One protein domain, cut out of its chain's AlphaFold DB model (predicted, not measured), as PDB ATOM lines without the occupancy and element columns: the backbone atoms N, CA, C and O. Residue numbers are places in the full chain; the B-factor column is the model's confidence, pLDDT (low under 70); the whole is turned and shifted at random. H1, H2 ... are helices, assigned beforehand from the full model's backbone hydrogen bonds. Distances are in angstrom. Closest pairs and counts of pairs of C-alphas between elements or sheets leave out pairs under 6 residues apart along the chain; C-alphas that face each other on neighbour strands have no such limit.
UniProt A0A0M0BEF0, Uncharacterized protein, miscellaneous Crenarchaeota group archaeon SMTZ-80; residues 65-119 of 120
ATOM      1  N   LEU A  65      49.534  28.028  10.721       90.06
ATOM      2  CA  LEU A  65      49.372  26.753  10.027       90.06
ATOM      3  C   LEU A  65      47.955  26.626   9.473       90.06
ATOM      4  O   LEU A  65      47.777  26.350   8.287       90.06
ATOM      5  N   VAL A  66      46.955  26.889  10.317       88.62
ATOM      6  CA  VAL A  66      45.547  26.797   9.921       88.62
ATOM      7  C   VAL A  66      45.214  27.848   8.855       88.62
ATOM      8  O   VAL A  66      44.564  27.531   7.861       88.62
ATOM      9  N   TYR A  67      45.718  29.076   8.996       87.50
ATOM     10  CA  TYR A  67      45.560  30.131   7.993       87.50
ATOM     11  C   TYR A  67      46.123  29.733   6.625       87.50
ATOM     12  O   TYR A  67      45.414  29.792   5.619       87.50
ATOM     13  N   ASN A  68      47.375  29.270   6.583       85.50
ATOM     14  CA  ASN A  68      48.017  28.862   5.334       85.50
ATOM     15  C   ASN A  68      47.316  27.659   4.696       85.50
ATOM     16  O   ASN A  68      47.181  27.610   3.474       85.50
ATOM     17  N   TYR A  69      46.822  26.722   5.506       85.25
ATOM     18  CA  TYR A  69      46.008  25.611   5.024       85.25
ATOM     19  C   TYR A  69      44.751  26.105   4.289       85.25
ATOM     20  O   TYR A  69      44.516  25.719   3.141       85.25
ATOM     21  N   PHE A  70      43.981  27.015   4.893       81.12
ATOM     22  CA  PHE A  70      42.791  27.580   4.245       81.12
ATOM     23  C   PHE A  70      43.124  28.398   2.995       81.12
ATOM     24  O   PHE A  70      42.421  28.285   1.989       81.12
ATOM     25  N   LYS A  71      44.218  29.166   3.021       83.62
ATOM     26  CA  LYS A  71      44.712  29.917   1.859       83.62
ATOM     27  C   LYS A  71      45.001  28.983   0.675       83.62
ATOM     28  O   LYS A  71      44.490  29.204  -0.420       83.62
ATOM     29  N   LEU A  72      45.727  27.884   0.909       81.62
ATOM     30  CA  LEU A  72      46.028  26.868  -0.110       81.62
ATOM     31  C   LEU A  72      44.771  26.178  -0.652       81.62
ATOM     32  O   LEU A  72      44.688  25.909  -1.849       81.62
ATOM     33  N   LYS A  73      43.787  25.897   0.207       77.94
ATOM     34  CA  LYS A  73      42.502  25.322  -0.219       77.94
ATOM     35  C   LYS A  73      41.752  26.246  -1.175       77.94
ATOM     36  O   LYS A  73      41.243  25.772  -2.187       77.94
ATOM     37  N   ILE A  74      41.723  27.545  -0.885       78.44
ATOM     38  CA  ILE A  74      41.096  28.528  -1.772       78.44
ATOM     39  C   ILE A  74      41.869  28.655  -3.087       78.44
ATOM     40  O   ILE A  74      41.242  28.666  -4.140       78.44
ATOM     41  N   PHE A  75      43.207  28.683  -3.055       77.62
ATOM     42  CA  PHE A  75      44.001  28.692  -4.290       77.62
ATOM     43  C   PHE A  75      43.687  27.492  -5.179       77.62
ATOM     44  O   PHE A  75      43.354  27.680  -6.345       77.62
ATOM     45  N   LYS A  76      43.695  26.277  -4.613       75.00
ATOM     46  CA  LYS A  76      43.333  25.062  -5.354       75.00
ATOM     47  C   LYS A  76      41.942  25.166  -5.973       75.00
ATOM     48  O   LYS A  76      41.780  24.792  -7.127       75.00
ATOM     49  N   PHE A  77      40.964  25.677  -5.222       72.06
ATOM     50  CA  PHE A  77      39.603  25.860  -5.725       72.06
ATOM     51  C   PHE A  77      39.556  26.799  -6.938       72.06
ATOM     52  O   PHE A  77      38.958  26.449  -7.955       72.06
ATOM     53  N   LEU A  78      40.226  27.950  -6.855       72.62
ATOM     54  CA  LEU A  78      40.271  28.934  -7.941       72.62
ATOM     55  C   LEU A  78      41.012  28.404  -9.178       72.62
ATOM     56  O   LEU A  78      40.564  28.623 -10.299       72.62
ATOM     57  N   GLU A  79      42.112  27.669  -8.988       73.38
ATOM     58  CA  GLU A  79      42.881  27.066 -10.086       73.38
ATOM     59  C   GLU A  79      42.128  25.927 -10.789       73.38
ATOM     60  O   GLU A  79      42.288  25.734 -11.995       73.38
ATOM     61  N   SER A  80      41.306  25.163 -10.061       67.25
ATOM     62  CA  SER A  80      40.632  23.976 -10.604       67.25
ATOM     63  C   SER A  80      39.456  24.262 -11.545       67.25
ATOM     64  O   SER A  80      38.957  23.326 -12.172       67.25
ATOM     65  N   GLY A  81      39.031  25.524 -11.688       57.88
ATOM     66  CA  GLY A  81      37.831  25.886 -12.443       57.88
ATOM     67  C   GLY A  81      36.540  25.396 -11.770       57.88
ATOM     68  O   GLY A  81      36.534  24.474 -10.959       57.88
ATOM     69  N   SER A  82      35.418  26.031 -12.101       53.41
ATOM     70  CA  SER A  82      34.113  25.920 -11.426       53.41
ATOM     71  C   SER A  82      33.391  24.559 -11.489       53.41
ATOM     72  O   SER A  82      32.222  24.502 -11.119       53.41
ATOM     73  N   ASP A  83      34.036  23.482 -11.948       51.72
ATOM     74  CA  ASP A  83      33.387  22.183 -12.213       51.72
ATOM     75  C   ASP A  83      33.740  21.070 -11.215       51.72
ATOM     76  O   ASP A  83      33.225  19.958 -11.328       51.72
ATOM     77  N   ASN A  84      34.568  21.350 -10.205       49.03
ATOM     78  CA  ASN A  84      34.752  20.432  -9.086       49.03
ATOM     79  C   ASN A  84      34.103  21.033  -7.842       49.03
ATOM     80  O   ASN A  84      34.625  21.990  -7.266       49.03
ATOM     81  N   ASP A  85      32.972  20.450  -7.429       49.72
ATOM     82  CA  ASP A  85      32.473  20.587  -6.064       49.72
ATOM     83  C   ASP A  85      33.673  20.416  -5.136       49.72
ATOM     84  O   ASP A  85      34.358  19.390  -5.186       49.72
ATOM     85  N   ILE A  86      33.981  21.449  -4.347       47.16
ATOM     86  CA  ILE A  86      35.025  21.336  -3.338       47.16
ATOM     87  C   ILE A  86      34.590  20.181  -2.457       47.16
ATOM     88  O   ILE A  86      33.661  20.320  -1.658       47.16
ATOM     89  N   ASP A  87      35.270  19.049  -2.592       48.44
ATOM     90  CA  ASP A  87      35.147  17.991  -1.623       48.44
ATOM     91  C   ASP A  87      35.834  18.483  -0.344       48.44
ATOM     92  O   ASP A  87      37.007  18.210  -0.067       48.44
ATOM     93  N   LEU A  88      35.084  19.277   0.424       46.81
ATOM     94  CA  LEU A  88      35.427  19.739   1.763       46.81
ATOM     95  C   LEU A  88      35.580  18.557   2.729       46.81
ATOM     96  O   LEU A  88      36.035  18.766   3.850       46.81
ATOM     97  N   SER A  89      35.224  17.338   2.308       47.25
ATOM     98  CA  SER A  89      35.423  16.111   3.069       47.25
ATOM     99  C   SER A  89      36.736  15.382   2.747       47.25
ATOM    100  O   SER A  89      37.065  14.432   3.453       47.25
ATOM    101  N   SER A  90      37.510  15.827   1.740       45.34
ATOM    102  CA  SER A  90      38.639  15.042   1.203       45.34
ATOM    103  C   SER A  90      40.021  15.253   1.828       45.34
ATOM    104  O   SER A  90      40.870  14.395   1.617       45.34
ATOM    105  N   ASP A  91      40.289  16.315   2.596       46.25
ATOM    106  CA  ASP A  91      41.627  16.485   3.193       46.25
ATOM    107  C   ASP A  91      41.569  16.322   4.711       46.25
ATOM    108  O   ASP A  91      40.987  17.162   5.392       46.25
ATOM    109  N   ASP A  92      42.201  15.237   5.168       52.28
ATOM    110  CA  ASP A  92      42.943  14.881   6.399       52.28
ATOM    111  C   ASP A  92      43.175  15.899   7.547       52.28
ATOM    112  O   ASP A  92      43.885  15.590   8.506       52.28
ATOM    113  N   PHE A  93      42.592  17.095   7.525       53.38
ATOM    114  CA  PHE A  93      42.643  18.057   8.616       53.38
ATOM    115  C   PHE A  93      41.395  17.959   9.488       53.38
ATOM    116  O   PHE A  93      40.269  17.820   9.006       53.38
ATOM    117  N   LYS A  94      41.591  18.040  10.804       64.38
ATOM    118  CA  LYS A  94      40.486  17.958  11.756       64.38
ATOM    119  C   LYS A  94      39.544  19.146  11.604       64.38
ATOM    120  O   LYS A  94      39.970  20.272  11.368       64.38
ATOM    121  N   GLU A  95      38.254  18.881  11.778       80.12
ATOM    122  CA  GLU A  95      37.228  19.919  11.772       80.12
ATOM    123  C   GLU A  95      37.538  20.991  12.836       80.12
ATOM    124  O   GLU A  95      37.915  20.665  13.966       80.12
ATOM    125  N   PHE A  96      37.353  22.267  12.483       85.50
ATOM    126  CA  PHE A  96      37.545  23.427  13.363       85.50
ATOM    127  C   PHE A  96      36.220  24.113  13.688       85.50
ATOM    128  O   PHE A  96      35.235  23.993  12.955       85.50
ATOM    129  N   LYS A  97      36.194  24.906  14.762       85.25
ATOM    130  CA  LYS A  97      35.012  25.707  15.102       85.25
ATOM    131  C   LYS A  97      34.794  26.797  14.059       85.25
ATOM    132  O   LYS A  97      35.717  27.529  13.712       85.25
ATOM    133  N   SER A  98      33.545  27.004  13.641       80.69
ATOM    134  CA  SER A  98      33.194  28.026  12.640       80.69
ATOM    135  C   SER A  98      33.657  29.436  13.025       80.69
ATOM    136  O   SER A  98      34.014  30.226  12.163       80.69
ATOM    137  N   GLN A  99      33.688  29.752  14.322       83.25
ATOM    138  CA  GLN A  99      34.160  31.045  14.832       83.25
ATOM    139  C   GLN A  99      35.656  31.257  14.572       83.25
ATOM    140  O   GLN A  99      36.080  32.370  14.262       83.25
ATOM    141  N   ASP A 100      36.445  30.187  14.674       84.69
ATOM    142  CA  ASP A 100      37.874  30.214  14.387       84.69
ATOM    143  C   ASP A 100      38.100  30.388  12.890       84.69
ATOM    144  O   ASP A 100      38.901  31.227  12.497       84.69
ATOM    145  N   LEU A 101      37.306  29.706  12.060       80.44
ATOM    146  CA  LEU A 101      37.328  29.886  10.605       80.44
ATOM    147  C   LEU A 101      37.010  31.323  10.199       80.44
ATOM    148  O   LEU A 101      37.760  31.929   9.443       80.44
ATOM    149  N   VAL A 102      35.931  31.898  10.737       79.38
ATOM    150  CA  VAL A 102      35.562  33.298  10.477       79.38
ATOM    151  C   VAL A 102      36.686  34.237  10.909       79.38
ATOM    152  O   VAL A 102      37.030  35.155  10.169       79.38
ATOM    153  N   ARG A 103      37.304  34.001  12.074       84.75
ATOM    154  CA  ARG A 103      38.453  34.790  12.541       84.75
ATOM    155  C   ARG A 103      39.653  34.647  11.603       84.75
ATOM    156  O   ARG A 103      40.290  35.647  11.298       84.75
ATOM    157  N   ILE A 104      39.944  33.440  11.132       82.00
ATOM    158  CA  ILE A 104      41.016  33.144  10.175       82.00
ATOM    159  C   ILE A 104      40.794  33.892   8.861       82.00
ATOM    160  O   ILE A 104      41.666  34.636   8.420       82.00
ATOM    161  N   PHE A 105      39.594  33.796   8.295       73.69
ATOM    162  CA  PHE A 105      39.238  34.513   7.073       73.69
ATOM    163  C   PHE A 105      39.078  36.015   7.262       73.69
ATOM    164  O   PHE A 105      39.170  36.741   6.289       73.69
ATOM    165  N   SER A 106      38.862  36.520   8.477       75.56
ATOM    166  CA  SER A 106      38.828  37.971   8.703       75.56
ATOM    167  C   SER A 106      40.206  38.627   8.569       75.56
ATOM    168  O   SER A 106      40.289  39.832   8.343       75.56
ATOM    169  N   ILE A 107      41.283  37.841   8.671       71.75
ATOM    170  CA  ILE A 107      42.665  38.289   8.475       71.75
ATOM    171  C   ILE A 107      43.091  37.942   7.042       71.75
ATOM    172  O   ILE A 107      44.056  37.218   6.805       71.75
ATOM    173  N   ILE A 108      42.337  38.422   6.049       68.25
ATOM    174  CA  ILE A 108      42.820  38.388   4.664       68.25
ATOM    175  C   ILE A 108      43.966  39.396   4.578       68.25
ATOM    176  O   ILE A 108      43.752  40.598   4.741       68.25
ATOM    177  N   ASP A 109      45.187  38.907   4.369       74.44
ATOM    178  CA  ASP A 109      46.313  39.779   4.070       74.44
ATOM    179  C   ASP A 109      46.095  40.435   2.690       74.44
ATOM    180  O   ASP A 109      45.407  39.889   1.822       74.44
ATOM    181  N   SER A 110      46.631  41.639   2.475       74.81
ATOM    182  CA  SER A 110      46.369  42.388   1.239       74.81
ATOM    183  C   SER A 110      46.878  41.673  -0.014       74.81
ATOM    184  O   SER A 110      46.312  41.855  -1.084       74.81
ATOM    185  N   GLU A 111      47.927  40.858   0.104       75.75
ATOM    186  CA  GLU A 111      48.465  40.073  -1.009       75.75
ATOM    187  C   GLU A 111      47.482  38.968  -1.415       75.75
ATOM    188  O   GLU A 111      47.176  38.811  -2.596       75.75
ATOM    189  N   PHE A 112      46.910  38.263  -0.438       80.19
ATOM    190  CA  PHE A 112      45.874  37.271  -0.674       80.19
ATOM    191  C   PHE A 112      44.604  37.913  -1.229       80.19
ATOM    192  O   PHE A 112      44.046  37.401  -2.191       80.19
ATOM    193  N   PHE A 113      44.172  39.055  -0.690       79.25
ATOM    194  CA  PHE A 113      43.006  39.773  -1.211       79.25
ATOM    195  C   PHE A 113      43.187  40.196  -2.673       79.25
ATOM    196  O   PHE A 113      42.270  40.029  -3.479       79.25
ATOM    197  N   ASN A 114      44.364  40.720  -3.017       79.56
ATOM    198  CA  ASN A 114      44.678  41.100  -4.391       79.56
ATOM    199  C   ASN A 114      44.644  39.874  -5.306       79.56
ATOM    200  O   ASN A 114      43.976  39.915  -6.333       79.56
ATOM    201  N   TYR A 115      45.254  38.758  -4.886       79.94
ATOM    202  CA  TYR A 115      45.174  37.507  -5.639       79.94
ATOM    203  C   TYR A 115      43.724  37.074  -5.875       79.94
ATOM    204  O   TYR A 115      43.363  36.750  -7.002       79.94
ATOM    205  N   LEU A 116      42.891  37.065  -4.826       79.12
ATOM    206  CA  LEU A 116      41.477  36.697  -4.946       79.12
ATOM    207  C   LEU A 116      40.744  37.625  -5.919       79.12
ATOM    208  O   LEU A 116      39.953  37.149  -6.720       79.12
ATOM    209  N   SER A 117      41.026  38.927  -5.870       75.19
ATOM    210  CA  SER A 117      40.402  39.923  -6.750       75.19
ATOM    211  C   SER A 117      40.790  39.751  -8.221       75.19
ATOM    212  O   SER A 117      39.984  40.060  -9.090       75.19
ATOM    213  N   ASP A 118      41.995  39.254  -8.504       80.38
ATOM    214  CA  ASP A 118      42.469  39.006  -9.871       80.38
ATOM    215  C   ASP A 118      41.905  37.706 -10.484       80.38
ATOM    216  O   ASP A 118      42.009  37.503 -11.694       80.38
ATOM    217  N   HIS A 119      41.330  36.815  -9.661       71.94
ATOM    218  CA  HIS A 119      40.915  35.457 -10.050       71.94
ATOM    219  C   HIS A 119      39.429  35.139  -9.775       71.94
ATOM    220  O   HIS A 119      39.012  33.998  -9.988       71.94
TER     221      HIS A 119
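This is residues 65 to 119 of the 120 residues of an uncharacterized protein of miscellaneous Crenarchaeota group archaeon SMTZ-80 (UniProt A0A0M0BEF0). Three helices make an open arrangement with few contacts: from the end of the longest, H1, residues 80 to 97 swing back in a wide loop, H2 then meets the start of H1 near residues 66 to 67, nearly at a right angle, and H3 runs the same way as H1, close to its end but not clearly touching it. The 55 printed residues hold three named helices, H1, H2 and H3 in that order, and no named strand; the class is all helix. The whole is only just compact, close to loose, with a radius of gyration of the C-alphas of 11.9 A and spans of 29 by 27 by 16 A.

Start with H1, residues 65 to 79; its residues 66 to 67 alone only just touch H2, residues 98 to 106, with 3 pairs of C-alphas within 8 A. Their closest C-alphas, of Tyr 67 and Ile 104, are 5.9 A apart, and the tilt of 72 degrees is only just about perpendicular. H3, residues 110 to 119, is close to H1 but not clearly touching; look at Leu 78 and His 119, their closest C-alphas, 6.9 A apart. H1 and H3 run the same way at a shallow tilt of 19 degrees. H2 and H3 are apart. In H1, H2 and H3 every O i to N i+4 pair is within hydrogen-bond range.

Find C-alpha 65 at (49.372, 26.753, 10.027); from there H1 runs 21.1 A to C-alpha 79. H2 covers 12.1 A, and H3 runs 14.3 A to C-alpha 119 at (40.915, 35.457, -10.050).

The C-alphas of Lys 94 and Asp 118, the two farthest apart, are 30.2 A apart. The printed part has no cut; the link from H1 to H2 is long, that from H2 to H3 tight. Residues 80 to 94 and residue 108 have pLDDT under 70.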